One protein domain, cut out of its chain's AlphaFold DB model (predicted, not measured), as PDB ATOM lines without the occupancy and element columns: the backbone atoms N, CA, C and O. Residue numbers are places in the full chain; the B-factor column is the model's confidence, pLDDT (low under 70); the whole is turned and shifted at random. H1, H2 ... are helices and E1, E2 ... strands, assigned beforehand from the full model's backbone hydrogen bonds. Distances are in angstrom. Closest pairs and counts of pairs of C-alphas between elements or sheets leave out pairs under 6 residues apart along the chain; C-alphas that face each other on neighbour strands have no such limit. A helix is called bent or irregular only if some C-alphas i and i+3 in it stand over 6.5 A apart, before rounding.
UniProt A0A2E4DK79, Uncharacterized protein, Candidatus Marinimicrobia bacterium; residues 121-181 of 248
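Overview. This is residues 121 to 181 of the 248 residues of an uncharacterized protein of Candidatus Marinimicrobia bacterium (UniProt A0A2E4DK79). A long, twisted ribbon of two antiparallel strands, E1 and E3, makes the length of the domain; at one end of it the short strand E2 widens the ribbon to three strands and the small helix H1 covers one face. At the other end, residues 121 to 129 of E1 pair with E3 alone, as a two-stranded arm. The printed part has 61 residues, with three named strands and one named helix in the order E1, E2, H1, E3; the sheet runs E2, E1, E3, antiparallel throughout, and the class is mostly strand. The whole is only just loose, close to extended, with a radius of gyration of the C-alphas of 15.3 A, and it is a rod in outline, with spans of 50 by 21 by 19 A.

Along the chain. E1, residues 121 to 137, begins with C-alpha 121 at (118.620, 161.868, 127.224), measures 39.2 A from first to last C-alpha and bends by 72 degrees at residue 134. E2, residues 142 to 149, measures 22.5 A. H1, residues 150 to 157, begins with C-alpha 150 at (103.834, 162.019, 148.319) and measures 11.2 A; it is irregular, with C-alphas 151 and 154 7.2 A apart. E3, residues 162 to 181, measures 43.0 A, bends by 94 degrees at residue 166 and ends with C-alpha 181 at (122.822, 169.609, 125.370).

Arrangement. E1 is the inner strand, and E2 and E3 are edge strands. E1 and E2 form a hairpin, antiparallel at 162 degrees between their directions; N 133 and O 146 are within hydrogen-bond range at 2.9 A. E1 and E3 are antiparallel at 157 degrees; N 122 and O 177, at 3.0 A, and N 134 and O 164, at 2.8 A, are within hydrogen-bond range. H1 is on the sheet at a height over the sheet of 7.7 A. It lies over E1 and runs along the strands, at 17 degrees to E1 on the local plane; it is only just not over E2, on which 2 of its 8 C-alphas fall. The closest C-alphas of H1 and E1 are those of Lys 150 and Thr 129, 5.6 A apart. Those of H1 and E3 are Tyr 156 and Phe 162, 6.3 A apart. In H1, 2 of 4 O i to N i+4 pairs and 4 of 5 O i to N i+3 pairs are within hydrogen-bond range. E2, H1 and E3 form a split strand-helix-strand unit, two strands running the same way with H1 between them in the chain and E1 between them in the sheet; its crossover is right-handed.

Size, cuts and confidence. The C-alphas farthest apart in the domain, those of Gly 141 and Lys 181, are 51.4 A apart, while those of Tyr 121 and Lys 181, the first and last printed, are 9.0 A apart. The printed part has no cut. The links E1 to E2, E2 to H1 and H1 to E3 are tight. The mean pLDDT of the printed part is 89.9, and no printed residue is under 70.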
ATOM      1  N   TYR A 121     119.366 162.561 126.184       90.81
ATOM      2  CA  TYR A 121     118.620 161.868 127.224       90.81
ATOM      3  C   TYR A 121     119.545 161.557 128.394       90.81
ATOM      4  O   TYR A 121     120.642 161.026 128.201       90.81
ATOM      5  N   ARG A 122     119.104 161.868 129.614       89.56
ATOM      6  CA  ARG A 122     119.803 161.496 130.850       89.56
ATOM      7  C   ARG A 122     118.911 160.578 131.671       89.56
ATOM      8  O   ARG A 122     117.698 160.758 131.712       89.56
ATOM      9  N   ARG A 123     119.513 159.568 132.296       91.31
ATOM     10  CA  ARG A 123     118.825 158.699 133.255       91.31
ATOM     11  C   ARG A 123     119.116 159.206 134.652       91.31
ATOM     12  O   ARG A 123     120.238 159.042 135.129       91.31
ATOM     13  N   ASP A 124     118.104 159.766 135.291       88.81
ATOM     14  CA  ASP A 124     118.223 160.290 136.642       88.81
ATOM     15  C   ASP A 124     117.584 159.321 137.626       88.81
ATOM     16  O   ASP A 124     116.494 158.791 137.401       88.81
ATOM     17  N   THR A 125     118.290 159.056 138.724       88.56
ATOM     18  CA  THR A 125     117.719 158.306 139.841       88.56
ATOM     19  C   THR A 125     116.994 159.294 140.733       88.56
ATOM     20  O   THR A 125     117.626 160.092 141.422       88.56
ATOM     21  N   ILE A 126     115.670 159.235 140.715       86.06
ATOM     22  CA  ILE A 126     114.820 160.071 141.551       86.06
ATOM     23  C   ILE A 126     114.476 159.270 142.799       86.06
ATOM     24  O   ILE A 126     113.993 158.135 142.725       86.06
ATOM     25  N   LEU A 127     114.763 159.867 143.953       87.44
ATOM     26  CA  LEU A 127     114.309 159.364 145.238       87.44
ATOM     27  C   LEU A 127     112.924 159.955 145.488       87.44
ATOM     28  O   LEU A 127     112.791 161.146 145.752       87.44
ATOM     29  N   ASP A 128     111.905 159.120 145.339       85.69
ATOM     30  CA  ASP A 128     110.510 159.478 145.562       85.69
ATOM     31  C   ASP A 128     109.999 158.772 146.826       85.69
ATOM     32  O   ASP A 128     110.646 157.885 147.383       85.69
ATOM     33  N   THR A 129     108.840 159.181 147.320       89.75
ATOM     34  CA  THR A 129     108.153 158.509 148.426       89.75
ATOM     35  C   THR A 129     106.756 158.140 147.965       89.75
ATOM     36  O   THR A 129     105.948 159.015 147.648       89.75
ATOM     37  N   THR A 130     106.474 156.844 147.917       90.88
ATOM     38  CA  THR A 130     105.133 156.325 147.658       90.88
ATOM     39  C   THR A 130     104.352 156.270 148.960       90.88
ATOM     40  O   THR A 130     104.871 155.851 149.994       90.88
ATOM     41  N   VAL A 131     103.105 156.716 148.910       92.06
ATOM     42  CA  VAL A 131     102.182 156.759 150.039       92.06
ATOM     43  C   VAL A 131     101.008 155.852 149.719       92.06
ATOM     44  O   VAL A 131     100.403 155.976 148.653       92.06
ATOM     45  N   GLN A 132     100.686 154.951 150.639       92.88
ATOM     46  CA  GLN A 132      99.474 154.148 150.557       92.88
ATOM     47  C   GLN A 132      98.327 154.916 151.220       92.88
ATOM     48  O   GLN A 132      98.427 155.316 152.384       92.88
ATOM     49  N   ILE A 133      97.244 155.128 150.481       93.12
ATOM     50  CA  ILE A 133      96.052 155.856 150.929       93.12
ATOM     51  C   ILE A 133      94.814 154.965 150.831       93.12
ATOM     52  O   ILE A 133      94.755 154.063 149.996       93.12
ATOM     53  N   ILE A 134      93.821 155.236 151.672       94.31
ATOM     54  CA  ILE A 134      92.482 154.661 151.579       94.31
ATOM     55  C   ILE A 134      91.541 155.719 151.017       94.31
ATOM     56  O   ILE A 134      91.454 156.830 151.549       94.31
ATOM     57  N   MET A 135      90.794 155.338 149.985       92.19
ATOM     58  CA  MET A 135      89.711 156.135 149.423       92.19
ATOM     59  C   MET A 135      88.416 155.327 149.387       92.19
ATOM     60  O   MET A 135      88.431 154.114 149.178       92.19
ATOM     61  N   TYR A 136      87.278 155.986 149.569       91.62
ATOM     62  CA  TYR A 136      85.969 155.382 149.370       91.62
ATOM     63  C   TYR A 136      85.663 155.281 147.870       91.62
ATOM     64  O   TYR A 136      85.526 156.291 147.181       91.62
ATOM     65  N   SER A 137      85.541 154.060 147.348       89.81
ATOM     66  CA  SER A 137      85.113 153.831 145.969       89.81
ATOM     67  C   SER A 137      83.589 153.838 145.904       89.81
ATOM     68  O   SER A 137      82.931 152.918 146.395       89.81
ATOM     69  N   GLN A 138      83.023 154.868 145.272       88.12
ATOM     70  CA  GLN A 138      81.575 154.964 145.059       88.12
ATOM     71  C   GLN A 138      81.053 153.841 144.152       88.12
ATOM     72  O   GLN A 138      79.948 153.353 144.365       88.12
ATOM     73  N   GLU A 139      81.862 153.383 143.191       86.75
ATOM     74  CA  GLU A 139      81.509 152.286 142.281       86.75
ATOM     75  C   GLU A 139      81.433 150.932 142.997       86.75
ATOM     76  O   GLU A 139      80.548 150.125 142.717       86.75
ATOM     77  N   LEU A 140      82.348 150.683 143.939       87.19
ATOM     78  CA  LEU A 140      82.406 149.428 144.691       87.19
ATOM     79  C   LEU A 140      81.628 149.482 146.015       87.19
ATOM     80  O   LEU A 140      81.507 148.457 146.687       87.19
ATOM     81  N   GLY A 141      81.144 150.662 146.416       89.06
ATOM     82  CA  GLY A 141      80.467 150.892 147.694       89.06
ATOM     83  C   GLY A 141      81.323 150.541 148.918       89.06
ATOM     84  O   GLY A 141      80.781 150.137 149.947       89.06
ATOM     85  N   ARG A 142      82.657 150.611 148.802       90.69
ATOM     86  CA  ARG A 142      83.603 150.211 149.857       90.69
ATOM     87  C   ARG A 142      84.895 151.021 149.813       90.69
ATOM     88  O   ARG A 142      85.256 151.575 148.776       90.69
ATOM     89  N   ASN A 143      85.622 151.010 150.926       91.94
ATOM     90  CA  ASN A 143      86.977 151.547 151.006       91.94
ATOM     91  C   ASN A 143      87.941 150.679 150.188       91.94
ATOM     92  O   ASN A 143      87.952 149.457 150.345       91.94
ATOM     93  N   ASP A 144      88.754 151.318 149.353       89.12
ATOM     94  CA  ASP A 144      89.806 150.691 148.562       89.12
ATOM     95  C   ASP A 144      91.157 151.365 148.826       89.12
ATOM     96  O   ASP A 144      91.231 152.546 149.178       89.12
ATOM     97  N   THR A 145      92.236 150.599 148.690       90.62
ATOM     98  CA  THR A 145      93.601 151.087 148.905       90.62
ATOM     99  C   THR A 145      94.256 151.437 147.582       90.62
ATOM    100  O   THR A 145      94.287 150.614 146.672       90.62
ATOM    101  N   SER A 146      94.857 152.619 147.503       89.44
ATOM    102  CA  SER A 146      95.609 153.077 146.337       89.44
ATOM    103  C   SER A 146      97.003 153.555 146.738       89.44
ATOM    104  O   SER A 146      97.255 153.895 147.895       89.44
ATOM    105  N   PHE A 147      97.919 153.582 145.774       90.44
ATOM    106  CA  PHE A 147      99.271 154.103 145.945       90.44
ATOM    107  C   PHE A 147      99.419 155.405 145.166       90.44
ATOM    108  O   PHE A 147      99.096 155.475 143.981       90.44
ATOM    109  N   THR A 148      99.953 156.433 145.818       89.69
ATOM    110  CA  THR A 148     100.218 157.737 145.204       89.69
ATOM    111  C   THR A 148     101.617 158.239 145.543       89.69
ATOM    112  O   THR A 148     102.266 157.749 146.465       89.69
ATOM    113  N   GLN A 149     102.113 159.222 144.795       88.88
ATOM    114  CA  GLN A 149     103.361 159.911 145.133       88.88
ATOM    115  C   GLN A 149     103.079 160.941 146.227       88.88
ATOM    116  O   GLN A 149     102.065 161.641 146.178       88.88
ATOM    117  N   LYS A 150     103.999 161.100 147.181       88.44
ATOM    118  CA  LYS A 150     103.834 162.019 148.319       88.44
ATOM    119  C   LYS A 150     103.508 163.455 147.903       88.44
ATOM    120  O   LYS A 150     102.714 164.109 148.569       88.44
ATOM    121  N   LYS A 151     104.047 163.929 146.772       88.94
ATOM    122  CA  LYS A 151     103.747 165.269 146.238       88.94
ATOM    123  C   LYS A 151     102.270 165.491 145.881       88.94
ATOM    124  O   LYS A 151     101.826 166.630 145.883       88.94
ATOM    125  N   TYR A 152     101.521 164.425 145.594       89.94
ATOM    126  CA  TYR A 152     100.093 164.492 145.273       89.94
ATOM    127  C   TYR A 152      99.199 164.192 146.479       89.94
ATOM    128  O   TYR A 152      97.983 164.288 146.363       89.94
ATOM    129  N   LEU A 153      99.768 163.835 147.638       90.00
ATOM    130  CA  LEU A 153      98.991 163.454 148.819       90.00
ATOM    131  C   LEU A 153      98.017 164.558 149.248       90.00
ATOM    132  O   LEU A 153      96.867 164.253 149.542       90.00
ATOM    133  N   ASN A 154      98.447 165.822 149.225       91.25
ATOM    134  CA  ASN A 154      97.591 166.955 149.595       91.25
ATOM    135  C   ASN A 154      96.340 167.039 148.709       91.25
ATOM    136  O   ASN A 154      95.248 167.230 149.225       91.25
ATOM    137  N   THR A 155      96.483 166.800 147.402       92.19
ATOM    138  CA  THR A 155      95.353 166.769 146.462       92.19
ATOM    139  C   THR A 155      94.359 165.663 146.804       92.19
ATOM    140  O   THR A 155      93.158 165.872 146.713       92.19
ATOM    141  N   TYR A 156      94.843 164.495 147.240       90.81
ATOM    142  CA  TYR A 156      93.962 163.421 147.696       90.81
ATOM    143  C   TYR A 156      93.303 163.747 149.036       90.81
ATOM    144  O   TYR A 156      92.138 163.436 149.207       90.81
ATOM    145  N   MET A 157      94.000 164.402 149.968       89.62
ATOM    146  CA  MET A 157      93.428 164.790 151.266       89.62
ATOM    147  C   MET A 157      92.298 165.823 151.154       89.62
ATOM    148  O   MET A 157      91.485 165.931 152.069       89.62
ATOM    149  N   GLU A 158      92.247 166.582 150.059       93.50
ATOM    150  CA  GLU A 158      91.157 167.512 149.749       93.50
ATOM    151  C   GLU A 158      89.919 166.809 149.156       93.50
ATOM    152  O   GLU A 158      88.836 167.397 149.130       93.50
ATOM    153  N   ASP A 159      90.046 165.556 148.699       90.56
ATOM    154  CA  ASP A 159      88.938 164.784 148.134       90.56
ATOM    155  C   ASP A 159      87.991 164.299 149.251       90.56
ATOM    156  O   ASP A 159      88.444 163.674 150.213       90.56
ATOM    157  N   PRO A 160      86.666 164.510 149.144       89.56
ATOM    158  CA  PRO A 160      85.705 164.042 150.147       89.56
ATOM    159  C   PRO A 160      85.663 162.514 150.307       89.56
ATOM    160  O   PRO A 160      85.164 162.022 151.317       89.56
ATOM    161  N   ASN A 161      86.158 161.756 149.326       91.00
ATOM    162  CA  ASN A 161      86.264 160.302 149.397       91.00
ATOM    163  C   ASN A 161      87.552 159.839 150.095       91.00
ATOM    164  O   ASN A 161      87.734 158.635 150.278       91.00
ATOM    165  N   PHE A 162      88.466 160.736 150.461       92.81
ATOM    166  CA  PHE A 162      89.662 160.368 151.208       92.81
ATOM    167  C   PHE A 162      89.317 159.958 152.637       92.81
ATOM    168  O   PHE A 162      88.554 160.629 153.330       92.81
ATOM    169  N   VAL A 163      89.903 158.849 153.085       91.75
ATOM    170  CA  VAL A 163      89.643 158.297 154.419       91.75
ATOM    171  C   VAL A 163      90.870 158.457 155.305       91.75
ATOM    172  O   VAL A 163      90.814 159.129 156.330       91.75
ATOM    173  N   GLU A 164      91.984 157.833 154.924       92.12
ATOM    174  CA  GLU A 164      93.186 157.801 155.755       92.12
ATOM    175  C   GLU A 164      94.440 157.514 154.922       92.12
ATOM    176  O   GLU A 164      94.400 156.905 153.851       92.12
ATOM    177  N   LYS A 165      95.585 157.933 155.453       91.50
ATOM    178  CA  LYS A 165      96.919 157.574 154.980       91.50
ATOM    179  C   LYS A 165      97.469 156.418 155.825       91.50
ATOM    180  O   LYS A 165      97.637 156.582 157.027       91.50
ATOM    181  N   LEU A 166      97.835 155.301 155.193       91.19
ATOM    182  CA  LEU A 166      98.293 154.088 155.884       91.19
ATOM    183  C   LEU A 166      99.804 154.048 156.133       91.19
ATOM    184  O   LEU A 166     100.250 153.802 157.251       91.19
ATOM    185  N   SER A 167     100.602 154.250 155.087       89.50
ATOM    186  CA  SER A 167     102.055 154.060 155.144       89.50
ATOM    187  C   SER A 167     102.777 154.941 154.128       89.50
ATOM    188  O   SER A 167     102.188 155.406 153.149       89.50
ATOM    189  N   GLU A 168     104.061 155.194 154.380       91.56
ATOM    190  CA  GLU A 168     104.969 155.837 153.432       91.56
ATOM    191  C   GLU A 168     106.218 154.981 153.271       91.56
ATOM    192  O   GLU A 168     106.841 154.597 154.261       91.56
ATOM    193  N   GLU A 169     106.614 154.741 152.026       90.88
ATOM    194  CA  GLU A 169     107.825 153.996 151.703       90.88
ATOM    195  C   GLU A 169     108.682 154.790 150.708       90.88
ATOM    196  O   GLU A 169     108.168 155.265 149.688       90.88
ATOM    197  N   PRO A 170     109.989 154.972 150.977       89.75
ATOM    198  CA  PRO A 170     110.887 155.602 150.024       89.75
ATOM    199  C   PRO A 170     111.182 154.636 148.872       89.75
ATOM    200  O   PRO A 170     111.670 153.525 149.078       89.75
ATOM    201  N   LEU A 171     110.948 155.089 147.644       88.12
ATOM    202  CA  LEU A 171     111.196 154.334 146.424       88.12
ATOM    203  C   LEU A 171     112.236 155.066 145.572       88.12
ATOM    204  O   LEU A 171     112.138 156.266 145.322       88.12
ATOM    205  N   LYS A 172     113.223 154.331 145.064       87.50
ATOM    206  CA  LYS A 172     114.104 154.836 144.007       87.50
ATOM    207  C   LYS A 172     113.553 154.397 142.662       87.50
ATOM    208  O   LYS A 172     113.379 153.201 142.438       87.50
ATOM    209  N   ARG A 173     113.334 155.349 141.757       85.25
ATOM    210  CA  ARG A 173     113.035 155.049 140.354       85.25
ATOM    211  C   ARG A 173     114.034 155.726 139.432       85.25
ATOM    212  O   ARG A 173     114.607 156.757 139.773       85.25
ATOM    213  N   VAL A 174     114.231 155.131 138.262       88.31
ATOM    214  CA  VAL A 174     115.020 155.734 137.188       88.31
ATOM    215  C   VAL A 174     114.056 156.381 136.209       88.31
ATOM    216  O   VAL A 174     113.173 155.708 135.682       88.31
ATOM    217  N   GLU A 175     114.228 157.675 135.974       87.69
ATOM    218  CA  GLU A 175     113.446 158.447 135.013       87.69
ATOM    219  C   GLU A 175     114.340 158.862 133.842       87.69
ATOM    220  O   GLU A 175     115.508 159.218 134.028       87.69
ATOM    221  N   LEU A 176     113.813 158.759 132.621       90.50
ATOM    222  CA  LEU A 176     114.486 159.249 131.424       90.50
ATOM    223  C   LEU A 176     114.064 160.702 131.212       90.50
ATOM    224  O   LEU A 176     112.908 160.961 130.897       90.50
ATOM    225  N   ILE A 177     115.000 161.629 131.379       89.50
ATOM    226  CA  ILE A 177     114.756 163.059 131.212       89.50
ATOM    227  C   ILE A 177     115.328 163.496 129.867       89.50
ATOM    228  O   ILE A 177     116.511 163.281 129.577       89.50
ATOM    229  N   GLU A 178     114.473 164.104 129.050       90.19
ATOM    230  CA  GLU A 178     114.875 164.755 127.807       90.19
ATOM    231  C   GLU A 178     115.445 166.141 128.113       90.19
ATOM    232  O   GLU A 178     114.859 166.908 128.875       90.19
ATOM    233  N   TYR A 179     116.589 166.472 127.519       87.62
ATOM    234  CA  TYR A 179     117.184 167.800 127.638       87.62
ATOM    235  C   TYR A 179     117.959 168.163 126.371       87.62
ATOM    236  O   TYR A 179     118.392 167.289 125.618       87.62
ATOM    237  N   TYR A 180     118.171 169.456 126.148       87.56
ATOM    238  CA  TYR A 180     119.043 169.938 125.083       87.56
ATOM    239  C   TYR A 180     120.449 170.122 125.642       87.56
ATOM    240  O   TYR A 180     120.680 170.895 126.570       87.56
ATOM    241  N   LYS A 181     121.409 169.371 125.102       87.56
ATOM    242  CA  LYS A 181     122.822 169.609 125.370       87.56
ATOM    243  C   LYS A 181     123.227 170.858 124.595       87.56
ATOM    244  O   LYS A 181     123.321 170.792 123.370       87.56
TER     245      LYS A 181